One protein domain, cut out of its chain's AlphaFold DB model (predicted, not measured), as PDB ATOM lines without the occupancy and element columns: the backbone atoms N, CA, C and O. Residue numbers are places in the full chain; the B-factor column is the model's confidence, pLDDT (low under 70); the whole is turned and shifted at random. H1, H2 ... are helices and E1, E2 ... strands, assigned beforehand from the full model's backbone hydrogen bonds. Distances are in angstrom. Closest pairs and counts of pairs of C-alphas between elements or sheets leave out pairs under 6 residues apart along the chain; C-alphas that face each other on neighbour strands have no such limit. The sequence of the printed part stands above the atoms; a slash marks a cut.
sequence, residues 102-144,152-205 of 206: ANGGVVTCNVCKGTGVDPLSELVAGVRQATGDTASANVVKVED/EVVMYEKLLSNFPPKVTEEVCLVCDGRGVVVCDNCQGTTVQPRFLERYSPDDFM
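This is residues 102 to 144 and 152 to 205 of the 206 residues of the protein "Hypothetical protein" of Emiliania huxleyi (UniProt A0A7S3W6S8). Its shape? It has little regular structure: a loop-rich bar holding E1 and E4, and prongs H1, paired E2 and E3, and residues 199 to 205. Its parts? E1, H1, E2, E3, H2, E4 and H3, in order, hold 32 of 97 printed residues, mixed in class. The whole is loose, spanning 44 by 35 by 20 A, radius of gyration of the C-alphas 15.7 A.

Which strands pair? E1, residues 106 to 108, is antiparallel to E4, 180 to 182, N 107 to O 181 being 2.8 A. E2, 139 to 142, is antiparallel to E3, 152 to 154, N 153 to O 140 being 3.1 A. Longest helix? H1, residues 121 to 131, has every O i to N i+4 pair within hydrogen-bond range.

E1 begins where? C-alpha 106 is at (-26.350, 29.520, -37.308). H3 ends where? H3, 195 to 198, ends at (-14.665, 43.761, -38.935).

Any cut? Residues 145 to 151 are cut, leaving 10.5 A from C-alpha 144 to C-alpha 152. Low confidence? Residues 134 to 137 have it.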
ATOM      1  N   ALA A 102     -32.579  33.894 -34.621       91.31
ATOM      2  CA  ALA A 102     -33.491  32.904 -34.050       91.31
ATOM      3  C   ALA A 102     -32.800  31.567 -33.732       91.31
ATOM      4  O   ALA A 102     -33.141  30.922 -32.746       91.31
ATOM      5  N   ASN A 103     -31.818  31.170 -34.542       89.88
ATOM      6  CA  ASN A 103     -31.077  29.925 -34.358       89.88
ATOM      7  C   ASN A 103     -29.773  30.106 -33.557       89.88
ATOM      8  O   ASN A 103     -28.969  29.182 -33.499       89.88
ATOM      9  N   GLY A 104     -29.527  31.273 -32.952       91.81
ATOM     10  CA  GLY A 104     -28.349  31.484 -32.101       91.81
ATOM     11  C   GLY A 104     -27.021  31.571 -32.861       91.81
ATOM     12  O   GLY A 104     -25.999  31.119 -32.358       91.81
ATOM     13  N   GLY A 105     -27.026  32.127 -34.075       92.75
ATOM     14  CA  GLY A 105     -25.805  32.417 -34.839       92.75
ATOM     15  C   GLY A 105     -25.541  31.449 -35.991       92.75
ATOM     16  O   GLY A 105     -24.545  31.588 -36.701       92.75
ATOM     17  N   VAL A 106     -26.442  30.490 -36.212       94.81
ATOM     18  CA  VAL A 106     -26.350  29.520 -37.308       94.81
ATOM     19  C   VAL A 106     -27.472  29.707 -38.323       94.81
ATOM     20  O   VAL A 106     -28.557  30.203 -38.020       94.81
ATOM     21  N   VAL A 107     -27.212  29.305 -39.558       95.19
ATOM     22  CA  VAL A 107     -28.155  29.357 -40.674       95.19
ATOM     23  C   VAL A 107     -28.350  27.944 -41.200       95.19
ATOM     24  O   VAL A 107     -27.435  27.120 -41.182       95.19
ATOM     25  N   THR A 108     -29.552  27.643 -41.679       94.56
ATOM     26  CA  THR A 108     -29.821  26.375 -42.357       94.56
ATOM     27  C   THR A 108     -28.878  26.219 -43.546       94.56
ATOM     28  O   THR A 108     -28.750  27.122 -44.372       94.56
ATOM     29  N   CYS A 109     -28.215  25.070 -43.647       93.88
ATOM     30  CA  CYS A 109     -27.276  24.812 -44.729       93.88
ATOM     31  C   CYS A 109     -27.988  24.922 -46.086       93.88
ATOM     32  O   CYS A 109     -28.989  24.249 -46.338       93.88
ATOM     33  N   ASN A 110     -27.448  25.746 -46.984       92.50
ATOM     34  CA  ASN A 110     -28.058  25.988 -48.290       92.50
ATOM     35  C   ASN A 110     -27.955  24.795 -49.247       92.50
ATOM     36  O   ASN A 110     -28.767  24.726 -50.171       92.50
ATOM     37  N   VAL A 111     -27.008  23.879 -49.017       93.06
ATOM     38  CA  VAL A 111     -26.783  22.683 -49.844       93.06
ATOM     39  C   VAL A 111     -27.803  21.600 -49.504       93.06
ATOM     40  O   VAL A 111     -28.647  21.264 -50.324       93.06
ATOM     41  N   CYS A 112     -27.802  21.128 -48.256       93.56
ATOM     42  CA  CYS A 112     -28.693  20.051 -47.815       93.56
ATOM     43  C   CYS A 112     -30.068  20.539 -47.320       93.56
ATOM     44  O   CYS A 112     -30.894  19.742 -46.894       93.56
ATOM     45  N   LYS A 113     -30.325  21.855 -47.292       93.69
ATOM     46  CA  LYS A 113     -31.579  22.455 -46.784       93.69
ATOM     47  C   LYS A 113     -31.969  21.993 -45.370       93.69
ATOM     48  O   LYS A 113     -33.145  21.979 -45.020       93.69
ATOM     49  N   GLY A 114     -30.986  21.634 -44.545       93.00
ATOM     50  CA  GLY A 114     -31.207  21.188 -43.167       93.00
ATOM     51  C   GLY A 114     -31.340  19.679 -42.965       93.00
ATOM     52  O   GLY A 114     -31.396  19.255 -41.804       93.00
ATOM     53  N   THR A 115     -31.349  18.880 -44.037       92.94
ATOM     54  CA  THR A 115     -31.420  17.410 -43.951       92.94
ATOM     55  C   THR A 115     -30.117  16.800 -43.440       92.94
ATOM     56  O   THR A 115     -30.149  15.762 -42.792       92.94
ATOM     57  N   GLY A 116     -28.980  17.456 -43.697       92.31
ATOM     58  CA  GLY A 116     -27.647  16.923 -43.408       92.31
ATOM     59  C   GLY A 116     -27.123  15.951 -44.471       92.31
ATOM     60  O   GLY A 116     -25.957  15.579 -44.402       92.31
ATOM     61  N   VAL A 117     -27.929  15.609 -45.478       92.81
ATOM     62  CA  VAL A 117     -27.546  14.724 -46.590       92.81
ATOM     63  C   VAL A 117     -27.245  15.557 -47.828       92.81
ATOM     64  O   VAL A 117     -28.025  16.451 -48.170       92.81
ATOM     65  N   ASP A 118     -26.119  15.294 -48.485       89.62
ATOM     66  CA  ASP A 118     -25.793  15.928 -49.766       89.62
ATOM     67  C   ASP A 118     -26.223  15.024 -50.930       89.62
ATOM     68  O   ASP A 118     -25.759  13.884 -51.009       89.62
ATOM     69  N   PRO A 119     -27.077  15.507 -51.856       87.88
ATOM     70  CA  PRO A 119     -27.458  14.744 -53.046       87.88
ATOM     71  C   PRO A 119     -26.271  14.383 -53.952       87.88
ATOM     72  O   PRO A 119     -26.410  13.527 -54.822       87.88
ATOM     73  N   LEU A 120     -25.119  15.037 -53.784       88.56
ATOM     74  CA  LEU A 120     -23.895  14.793 -54.546       88.56
ATOM     75  C   LEU A 120     -22.826  14.044 -53.736       88.56
ATOM     76  O   LEU A 120     -21.668  13.994 -54.155       88.56
ATOM     77  N   SER A 121     -23.192  13.448 -52.598       84.62
ATOM     78  CA  SER A 121     -22.254  12.774 -51.690       84.62
ATOM     79  C   SER A 121     -21.405  11.692 -52.376       84.62
ATOM     80  O   SER A 121     -20.200  11.625 -52.130       84.62
ATOM     81  N   GLU A 122     -21.979  10.912 -53.298       84.69
ATOM     82  CA  GLU A 122     -21.257   9.886 -54.069       84.69
ATOM     83  C   GLU A 122     -20.172  10.490 -54.983       84.69
ATOM     84  O   GLU A 122     -19.036  10.013 -55.011       84.69
ATOM     85  N   LEU A 123     -20.481  11.594 -55.676       86.06
ATOM     86  CA  LEU A 123     -19.509  12.301 -56.521       86.06
ATOM     87  C   LEU A 123     -18.378  12.902 -55.681       86.06
ATOM     88  O   LEU A 123     -17.204  12.808 -56.046       86.06
ATOM     89  N   VAL A 124     -18.721  13.511 -54.546       84.38
ATOM     90  CA  VAL A 124     -17.752  14.147 -53.646       84.38
ATOM     91  C   VAL A 124     -16.833  13.108 -52.998       84.38
ATOM     92  O   VAL A 124     -15.637  13.364 -52.843       84.38
ATOM     93  N   ALA A 125     -17.344  11.916 -52.676       82.69
ATOM     94  CA  ALA A 125     -16.534  10.812 -52.162       82.69
ATOM     95  C   ALA A 125     -15.457  10.372 -53.169       82.69
ATOM     96  O   ALA A 125     -14.304  10.165 -52.782       82.69
ATOM     97  N   GLY A 126     -15.802  10.302 -54.460       85.50
ATOM     98  CA  GLY A 126     -14.843  10.015 -55.529       85.50
ATOM     99  C   GLY A 126     -13.745  11.079 -55.647       85.50
ATOM    100  O   GLY A 126     -12.565  10.743 -55.748       85.50
ATOM    101  N   VAL A 127     -14.108  12.364 -55.558       87.12
ATOM    102  CA  VAL A 127     -13.134  13.471 -55.596       87.12
ATOM    103  C   VAL A 127     -12.196  13.430 -54.389       87.12
ATOM    104  O   VAL A 127     -10.990  13.565 -54.570       87.12
ATOM    105  N   ARG A 128     -12.706  13.169 -53.180       81.00
ATOM    106  CA  ARG A 128     -11.878  13.055 -51.965       81.00
ATOM    107  C   ARG A 128     -10.876  11.912 -52.023       81.00
ATOM    108  O   ARG A 128      -9.737  12.076 -51.593       81.00
ATOM    109  N   GLN A 129     -11.279  10.763 -52.566       83.44
ATOM    110  CA  GLN A 129     -10.349   9.652 -52.777       83.44
ATOM    111  C   GLN A 129      -9.241  10.029 -53.765       83.44
ATOM    112  O   GLN A 129      -8.097   9.626 -53.572       83.44
ATOM    113  N   ALA A 130      -9.555  10.830 -54.787       86.62
ATOM    114  CA  ALA A 130      -8.574  11.292 -55.763       86.62
ATOM    115  C   ALA A 130      -7.629  12.376 -55.210       86.62
ATOM    116  O   ALA A 130      -6.453  12.389 -55.566       86.62
ATOM    117  N   THR A 131      -8.116  13.273 -54.346       84.69
ATOM    118  CA  THR A 131      -7.302  14.340 -53.737       84.69
ATOM    119  C   THR A 131      -6.571  13.904 -52.466       84.69
ATOM    120  O   THR A 131      -5.667  14.607 -52.024       84.69
ATOM    121  N   GLY A 132      -6.929  12.754 -51.886       81.19
ATOM    122  CA  GLY A 132      -6.371  12.273 -50.619       81.19
ATOM    123  C   GLY A 132      -6.849  13.068 -49.400       81.19
ATOM    124  O   GLY A 132      -6.219  13.005 -48.345       81.19
ATOM    125  N   ASP A 133      -7.940  13.825 -49.535       74.50
ATOM    126  CA  ASP A 133      -8.383  14.781 -48.525       74.50
ATOM    127  C   ASP A 133      -9.462  14.175 -47.613       74.50
ATOM    128  O   ASP A 133     -10.641  14.071 -47.971       74.50
ATOM    129  N   THR A 134      -9.048  13.717 -46.429       65.81
ATOM    130  CA  THR A 134      -9.919  13.046 -45.447       65.81
ATOM    131  C   THR A 134     -10.353  13.948 -44.287       65.81
ATOM    132  O   THR A 134     -11.013  13.463 -43.369       65.81
ATOM    133  N   ALA A 135      -9.980  15.232 -44.281       66.50
ATOM    134  CA  ALA A 135     -10.311  16.152 -43.189       66.50
ATOM    135  C   ALA A 135     -11.760  16.659 -43.291       66.50
ATOM    136  O   ALA A 135     -12.244  16.941 -44.387       66.50
ATOM    137  N   SER A 136     -12.471  16.767 -42.163       67.69
ATOM    138  CA  SER A 136     -13.806  17.381 -42.093       67.69
ATOM    139  C   SER A 136     -13.729  18.893 -42.320       67.69
ATOM    140  O   SER A 136     -12.720  19.525 -42.015       67.69
ATOM    141  N   ALA A 137     -14.793  19.493 -42.862       69.56
ATOM    142  CA  ALA A 137     -14.752  20.883 -43.330       69.56
ATOM    143  C   ALA A 137     -14.514  21.908 -42.204       69.56
ATOM    144  O   ALA A 137     -14.026  23.006 -42.457       69.56
ATOM    145  N   ASN A 138     -14.843  21.554 -40.958       72.44
ATOM    146  CA  ASN A 138     -14.705  22.436 -39.793       72.44
ATOM    147  C   ASN A 138     -13.374  22.286 -39.042       72.44
ATOM    148  O   ASN A 138     -13.156  22.964 -38.034       72.44
ATOM    149  N   VAL A 139     -12.512  21.383 -39.501       79.31
ATOM    150  CA  VAL A 139     -11.236  21.070 -38.873       79.31
ATOM    151  C   VAL A 139     -10.121  21.710 -39.682       79.31
ATOM    152  O   VAL A 139      -9.783  21.254 -40.773       79.31
ATOM    153  N   VAL A 140      -9.523  22.760 -39.128       80.50
ATOM    154  CA  VAL A 140      -8.348  23.396 -39.726       80.50
ATOM    155  C   VAL A 140      -7.118  22.959 -38.942       80.50
ATOM    156  O   VAL A 140      -7.033  23.145 -37.726       80.50
ATOM    157  N   LYS A 141      -6.153  22.365 -39.648       80.56
ATOM    158  CA  LYS A 141      -4.814  22.130 -39.107       80.56
ATOM    159  C   LYS A 141      -4.056  23.446 -39.177       80.56
ATOM    160  O   LYS A 141      -3.705  23.896 -40.264       80.56
ATOM    161  N   VAL A 142      -3.852  24.071 -38.026       84.00
ATOM    162  CA  VAL A 142      -3.057  25.293 -37.917       84.00
ATOM    163  C   VAL A 142      -1.641  24.879 -37.539       84.00
ATOM    164  O   VAL A 142      -1.405  24.317 -36.465       84.00
ATOM    165  N   GLU A 143      -0.702  25.118 -38.449       82.88
ATOM    166  CA  GLU A 143       0.723  25.022 -38.153       82.88
ATOM    167  C   GLU A 143       1.145  26.314 -37.455       82.88
ATOM    168  O   GLU A 143       1.175  27.386 -38.057       82.88
ATOM    169  N   ASP A 144       1.404  26.216 -36.154       83.31
ATOM    170  CA  ASP A 144       1.878  27.339 -35.356       83.31
ATOM    171  C   ASP A 144       3.336  27.615 -35.753       83.31
ATOM    172  O   ASP A 144       4.201  26.750 -35.580       83.31
ATOM    173  N   GLU A 152      -4.958  20.919 -34.209       80.25
ATOM    174  CA  GLU A 152      -6.259  20.768 -34.836       80.25
ATOM    175  C   GLU A 152      -7.250  21.675 -34.107       80.25
ATOM    176  O   GLU A 152      -7.559  21.445 -32.937       80.25
ATOM    177  N   VAL A 153      -7.697  22.745 -34.766       82.94
ATOM    178  CA  VAL A 153      -8.671  23.672 -34.185       82.94
ATOM    179  C   VAL A 153      -9.994  23.482 -34.909       82.94
ATOM    180  O   VAL A 153     -10.111  23.744 -36.108       82.94
ATOM    181  N   VAL A 154     -11.002  23.028 -34.165       82.38
ATOM    182  CA  VAL A 154     -12.377  22.987 -34.661       82.38
ATOM    183  C   VAL A 154     -12.934  24.401 -34.602       82.38
ATOM    184  O   VAL A 154     -13.071  24.993 -33.528       82.38
ATOM    185  N   MET A 155     -13.267  24.959 -35.760       83.75
ATOM    186  CA  MET A 155     -13.881  26.280 -35.818       83.75
ATOM    187  C   MET A 155     -15.257  26.250 -35.144       83.75
ATOM    188  O   MET A 155     -16.066  25.358 -35.392       83.75
ATOM    189  N   TYR A 156     -15.531  27.237 -34.285       89.31
ATOM    190  CA  TYR A 156     -16.826  27.424 -33.613       89.31
ATOM    191  C   TYR A 156     -17.319  26.226 -32.783       89.31
ATOM    192  O   TYR A 156     -18.527  25.999 -32.676       89.31
ATOM    193  N   GLU A 157     -16.407  25.488 -32.147       88.44
ATOM    194  CA  GLU A 157     -16.718  24.294 -31.346       88.44
ATOM    195  C   GLU A 157     -17.903  24.500 -30.381       88.44
ATOM    196  O   GLU A 157     -18.837  23.700 -30.357       88.44
ATOM    197  N   LYS A 158     -17.916  25.628 -29.658       89.56
ATOM    198  CA  LYS A 158     -18.967  25.981 -28.685       89.56
ATOM    199  C   LYS A 158     -20.357  26.171 -29.301       89.56
ATOM    200  O   LYS A 158     -21.358  25.999 -28.613       89.56
ATOM    201  N   LEU A 159     -20.434  26.586 -30.565       90.88
ATOM    202  CA  LEU A 159     -21.710  26.723 -31.270       90.88
ATOM    203  C   LEU A 159     -22.124  25.386 -31.874       90.88
ATOM    204  O   LEU A 159     -23.276  24.974 -31.741       90.88
ATOM    205  N   LEU A 160     -21.182  24.696 -32.519       88.38
ATOM    206  CA  LEU A 160     -21.437  23.430 -33.198       88.38
ATOM    207  C   LEU A 160     -21.773  22.294 -32.222       88.38
ATOM    208  O   LEU A 160     -22.474  21.359 -32.609       88.38
ATOM    209  N   SER A 161     -21.361  22.376 -30.953       90.00
ATOM    210  CA  SER A 161     -21.756  21.419 -29.913       90.00
ATOM    211  C   SER A 161     -23.271  21.363 -29.683       90.00
ATOM    212  O   SER A 161     -23.786  20.316 -29.298       90.00
ATOM    213  N   ASN A 162     -24.000  22.448 -29.968       92.75
ATOM    214  CA  ASN A 162     -25.462  22.493 -29.833       92.75
ATOM    215  C   ASN A 162     -26.196  21.825 -31.009       92.75
ATOM    216  O   ASN A 162     -27.395  21.567 -30.924       92.75
ATOM    217  N   PHE A 163     -25.484  21.535 -32.100       92.38
ATOM    218  CA  PHE A 163     -26.045  20.984 -33.332       92.38
ATOM    219  C   PHE A 163     -25.287  19.713 -33.729       92.38
ATOM    220  O   PHE A 163     -24.431  19.764 -34.617       92.38
ATOM    221  N   PRO A 164     -25.549  18.568 -33.069       91.31
ATOM    222  CA  PRO A 164     -24.904  17.308 -33.418       91.31
ATOM    223  C   PRO A 164     -25.259  16.873 -34.852       91.31
ATOM    224  O   PRO A 164     -26.313  17.255 -35.376       91.31
ATOM    225  N   PRO A 165     -24.390  16.086 -35.512       91.94
ATOM    226  CA  PRO A 165     -24.667  15.555 -36.842       91.94
ATOM    227  C   PRO A 165     -25.941  14.705 -36.817       91.94
ATOM    228  O   PRO A 165     -26.129  13.870 -35.932       91.94
ATOM    229  N   LYS A 166     -26.832  14.940 -37.783       91.69
ATOM    230  CA  LYS A 166     -28.122  14.240 -37.886       91.69
ATOM    231  C   LYS A 166     -28.006  12.914 -38.627       91.69
ATOM    232  O   LYS A 166     -28.854  12.045 -38.448       91.69
ATOM    233  N   VAL A 167     -26.995  12.789 -39.483       90.75
ATOM    234  CA  VAL A 167     -26.823  11.659 -40.397       90.75
ATOM    235  C   VAL A 167     -25.367  11.214 -40.384       90.75
ATOM    236  O   VAL A 167     -24.461  12.043 -40.304       90.75
ATOM    237  N   THR A 168     -25.157   9.901 -40.437       84.50
ATOM    238  CA  THR A 168     -23.837   9.251 -40.466       84.50
ATOM    239  C   THR A 168     -23.439   8.758 -41.858       84.50
ATOM    240  O   THR A 168     -22.263   8.517 -42.105       84.50
ATOM    241  N   GLU A 169     -24.404   8.624 -42.765       84.12
ATOM    242  CA  GLU A 169     -24.238   8.182 -44.152       84.12
ATOM    243  C   GLU A 169     -24.580   9.341 -45.103       84.12
ATOM    244  O   GLU A 169     -25.379  10.207 -44.754       84.12
ATOM    245  N   GLU A 170     -23.937   9.410 -46.277       86.81
ATOM    246  CA  GLU A 170     -24.160  10.480 -47.278       86.81
ATOM    247  C   GLU A 170     -24.039  11.915 -46.713       86.81
ATOM    248  O   GLU A 170     -24.762  12.847 -47.078       86.81
ATOM    249  N   VAL A 171     -23.094  12.086 -45.787       90.50
ATOM    250  CA  VAL A 171     -22.890  13.309 -45.008       90.50
ATOM    251  C   VAL A 171     -22.625  14.510 -45.916       90.50
ATOM    252  O   VAL A 171     -21.712  14.501 -46.744       90.50
ATOM    253  N   CYS A 172     -23.384  15.586 -45.709       91.12
ATOM    254  CA  CYS A 172     -23.159  16.837 -46.419       91.12
ATOM    255  C   CYS A 172     -21.844  17.493 -46.008       91.12
ATOM    256  O   CYS A 172     -21.691  17.897 -44.855       91.12
ATOM    257  N   LEU A 173     -20.944  17.666 -46.981       87.50
ATOM    258  CA  LEU A 173     -19.591  18.183 -46.782       87.50
ATOM    259  C   LEU A 173     -19.573  19.578 -46.150       87.50
ATOM    260  O   LEU A 173     -18.752  19.865 -45.292       87.50
ATOM    261  N   VAL A 174     -20.494  20.450 -46.559       89.38
ATOM    262  CA  VAL A 174     -20.493  21.858 -46.134       89.38
ATOM    263  C   VAL A 174     -20.900  22.026 -44.667       89.38
ATOM    264  O   VAL A 174     -20.511  22.993 -44.024       89.38
ATOM    265  N   CYS A 175     -21.699  21.106 -44.124       91.69
ATOM    266  CA  CYS A 175     -22.201  21.203 -42.748       91.69
ATOM    267  C   CYS A 175     -21.828  20.002 -41.872       91.69
ATOM    268  O   CYS A 175     -22.388  19.861 -40.786       91.69
ATOM    269  N   ASP A 176     -20.951  19.117 -42.359       90.62
ATOM    270  CA  ASP A 176     -20.598  17.833 -41.740       90.62
ATOM    271  C   ASP A 176     -21.832  17.070 -41.204       90.62
ATOM    272  O   ASP A 176     -21.853  16.568 -40.081       90.62
ATOM    273  N   GLY A 177     -22.923  17.050 -41.980       92.00
ATOM    274  CA  GLY A 177     -24.150  16.322 -41.622       92.00
ATOM    275  C   GLY A 177     -25.027  16.959 -40.541       92.00
ATOM    276  O   GLY A 177     -26.054  16.391 -40.166       92.00
ATOM    277  N   ARG A 178     -24.680  18.147 -40.038       93.06
ATOM    278  CA  ARG A 178     -25.447  18.859 -38.992       93.06
ATOM    279  C   ARG A 178     -26.696  19.549 -39.543       93.06
ATOM    280  O   ARG A 178     -27.652  19.813 -38.816       93.06
ATOM    281  N   GLY A 179     -26.703  19.851 -40.841       93.62
ATOM    282  CA  GLY A 179     -27.789  20.570 -41.514       93.62
ATOM    283  C   GLY A 179     -27.779  22.086 -41.284       93.62
ATOM    284  O   GLY A 179     -28.603  22.804 -41.850       93.62
ATOM    285  N   VAL A 180     -26.836  22.595 -40.498       94.31
ATOM    286  CA  VAL A 180     -26.662  24.022 -40.211       94.31
ATOM    287  C   VAL A 180     -25.212  24.423 -40.432       94.31
ATOM    288  O   VAL A 180     -24.308  23.605 -40.279       94.31
ATOM    289  N   VAL A 181     -25.004  25.676 -40.811       93.81
ATOM    290  CA  VAL A 181     -23.690  26.303 -40.968       93.81
ATOM    291  C   VAL A 181     -23.628  27.542 -40.087       93.81
ATOM    292  O   VAL A 181     -24.653  28.179 -39.834       93.81
ATOM    293  N   VAL A 182     -22.440  27.887 -39.602       94.19
ATOM    294  CA  VAL A 182     -22.244  29.139 -38.864       94.19
ATOM    295  C   VAL A 182     -22.488  30.309 -39.818       94.19
ATOM    296  O   VAL A 182     -22.145  30.245 -40.994       94.19
ATOM    297  N   CYS A 183     -23.161  31.357 -39.345       94.12
ATOM    298  CA  CYS A 183     -23.456  32.510 -40.184       94.12
ATOM    299  C   CYS A 183     -22.188  33.324 -40.458       94.12
ATOM    300  O   CYS A 183     -21.643  33.911 -39.530       94.12
ATOM    301  N   ASP A 184     -21.784  33.468 -41.719       90.81
ATOM    302  CA  ASP A 184     -20.592  34.255 -42.085       90.81
ATOM    303  C   ASP A 184     -20.732  35.759 -41.795       90.81
ATOM    304  O   ASP A 184     -19.741  36.457 -41.595       90.81
ATOM    305  N   ASN A 185     -21.964  36.279 -41.749       90.88
ATOM    306  CA  ASN A 185     -22.206  37.706 -41.517       90.88
ATOM    307  C   ASN A 185     -21.976  38.133 -40.063       90.88
ATOM    308  O   ASN A 185     -21.618  39.285 -39.828       90.88
ATOM    309  N   CYS A 186     -22.207  37.241 -39.097       92.06
ATOM    310  CA  CYS A 186     -21.981  37.522 -37.676       92.06
ATOM    311  C   CYS A 186     -20.992  36.560 -37.012       92.06
ATOM    312  O   CYS A 186     -20.768  36.668 -35.812       92.06
ATOM    313  N   GLN A 187     -20.434  35.597 -37.749       91.56
ATOM    314  CA  GLN A 187     -19.524  34.568 -37.234       91.56
ATOM    315  C   GLN A 187     -20.069  33.853 -35.983       91.56
ATOM    316  O   GLN A 187     -19.343  33.528 -35.050       91.56
ATOM    317  N   GLY A 188     -21.390  33.650 -35.930       91.88
ATOM    318  CA  GLY A 188     -22.043  33.005 -34.793       91.88
ATOM    319  C   GLY A 188     -22.402  33.913 -33.614       91.88
ATOM    320  O   GLY A 188     -23.091  33.465 -32.704       91.88
ATOM    321  N   THR A 189     -22.027  35.192 -33.610       91.50
ATOM    322  CA  THR A 189     -22.288  36.076 -32.456       91.50
ATOM    323  C   THR A 189     -23.731  36.579 -32.377       91.50
ATOM    324  O   THR A 189     -24.111  37.188 -31.382       91.50
ATOM    325  N   THR A 190     -24.552  36.348 -33.410       92.50
ATOM    326  CA  THR A 190     -25.918  36.899 -33.611       92.50
ATOM    327  C   THR A 190     -26.012  38.421 -33.745       92.50
ATOM    328  O   THR A 190     -27.059  38.929 -34.151       92.50
ATOM    329  N   VAL A 191     -24.916  39.134 -33.502       92.56
ATOM    330  CA  VAL A 191     -24.791  40.586 -33.623       92.56
ATOM    331  C   VAL A 191     -23.974  40.899 -34.867       92.56
ATOM    332  O   VAL A 191     -22.974  40.242 -35.151       92.56
ATOM    333  N   GLN A 192     -24.406  41.878 -35.656       89.94
ATOM    334  CA  GLN A 192     -23.621  42.308 -36.807       89.94
ATOM    335  C   GLN A 192     -22.444  43.167 -36.326       89.94
ATOM    336  O   GLN A 192     -22.712  44.227 -35.757       89.94
ATOM    337  N   PRO A 193     -21.175  42.769 -36.551       86.94
ATOM    338  CA  PRO A 193     -20.029  43.570 -36.130       86.94
ATOM    339  C   PRO A 193     -20.057  44.931 -36.820       86.94
ATOM    340  O   PRO A 193     -20.486  45.056 -37.977       86.94
ATOM    341  N   ARG A 194     -19.606  45.972 -36.116       85.50
ATOM    342  CA  ARG A 194     -19.453  47.295 -36.731       85.50
ATOM    343  C   ARG A 194     -18.419  47.200 -37.843       85.50
ATOM    344  O   ARG A 194     -17.513  46.375 -37.802       85.50
ATOM    345  N   PHE A 195     -18.515  48.095 -38.822       79.12
ATOM    346  CA  PHE A 195     -17.536  48.149 -39.907       79.12
ATOM    347  C   PHE A 195     -16.086  48.218 -39.385       79.12
ATOM    348  O   PHE A 195     -15.224  47.517 -39.900       79.12
ATOM    349  N   LEU A 196     -15.861  48.989 -38.313       76.62
ATOM    350  CA  LEU A 196     -14.565  49.132 -37.635       76.62
ATOM    351  C   LEU A 196     -14.128  47.893 -36.835       76.62
ATOM    352  O   LEU A 196     -12.945  47.706 -36.613       76.62
ATOM    353  N   GLU A 197     -15.062  47.052 -36.390       76.25
ATOM    354  CA  GLU A 197     -14.744  45.803 -35.675       76.25
ATOM    355  C   GLU A 197     -14.422  44.666 -36.650       76.25
ATOM    356  O   GLU A 197     -13.768  43.696 -36.283       76.25
ATOM    357  N   ARG A 198     -14.905  44.766 -37.895       75.88
ATOM    358  CA  ARG A 198     -14.665  43.761 -38.935       75.88
ATOM    359  C   ARG A 198     -13.262  43.851 -39.531       75.88
ATOM    360  O   ARG A 198     -12.762  42.850 -40.030       75.88
ATOM    361  N   TYR A 199     -12.680  45.042 -39.514       76.88
ATOM    362  CA  TYR A 199     -11.338  45.297 -40.007       76.88
ATOM    363  C   TYR A 199     -10.647  46.191 -38.997       76.88
ATOM    364  O   TYR A 199     -10.970  47.381 -38.906       76.88
ATOM    365  N   SER A 200      -9.730  45.620 -38.221       73.62
ATOM    366  CA  SER A 200      -8.890  46.461 -37.387       73.62
ATOM    367  C   SER A 200      -7.984  47.292 -38.307       73.62
ATOM    368  O   SER A 200      -7.592  46.823 -39.377       73.62
ATOM    369  N   PRO A 201      -7.661  48.547 -37.955       74.12
ATOM    370  CA  PRO A 201      -6.688  49.333 -38.711       74.12
ATOM    371  C   PRO A 201      -5.337  48.621 -38.883       74.12
ATOM    372  O   PRO A 201      -4.651  48.874 -39.869       74.12
ATOM    373  N   ASP A 202      -4.990  47.726 -37.954       76.44
ATOM    374  CA  ASP A 202      -3.769  46.923 -37.987       76.44
ATOM    375  C   ASP A 202      -3.813  45.854 -39.097       76.44
ATOM    376  O   ASP A 202      -2.824  45.689 -39.802       76.44
ATOM    377  N   ASP A 203      -4.978  45.250 -39.379       75.38
ATOM    378  CA  ASP A 203      -5.152  44.293 -40.494       75.38
ATOM    379  C   ASP A 203      -4.907  44.920 -41.884       75.38
ATOM    380  O   ASP A 203      -4.787  44.207 -42.878       75.38
ATOM    381  N   PHE A 204      -4.887  46.255 -41.988       70.88
ATOM    382  CA  PHE A 204      -4.552  46.966 -43.227       70.88
ATOM    383  C   PHE A 204      -3.068  47.338 -43.342       70.88
ATOM    384  O   PHE A 204      -2.651  47.783 -44.414       70.88
ATOM    385  N   MET A 205      -2.305  47.244 -42.251       76.12
ATOM    386  CA  MET A 205      -0.911  47.693 -42.178       76.12
ATOM    387  C   MET A 205       0.113  46.551 -42.253       76.12
ATOM    388  O   MET A 205       1.306  46.845 -42.355       76.12
TER     389      MET A 205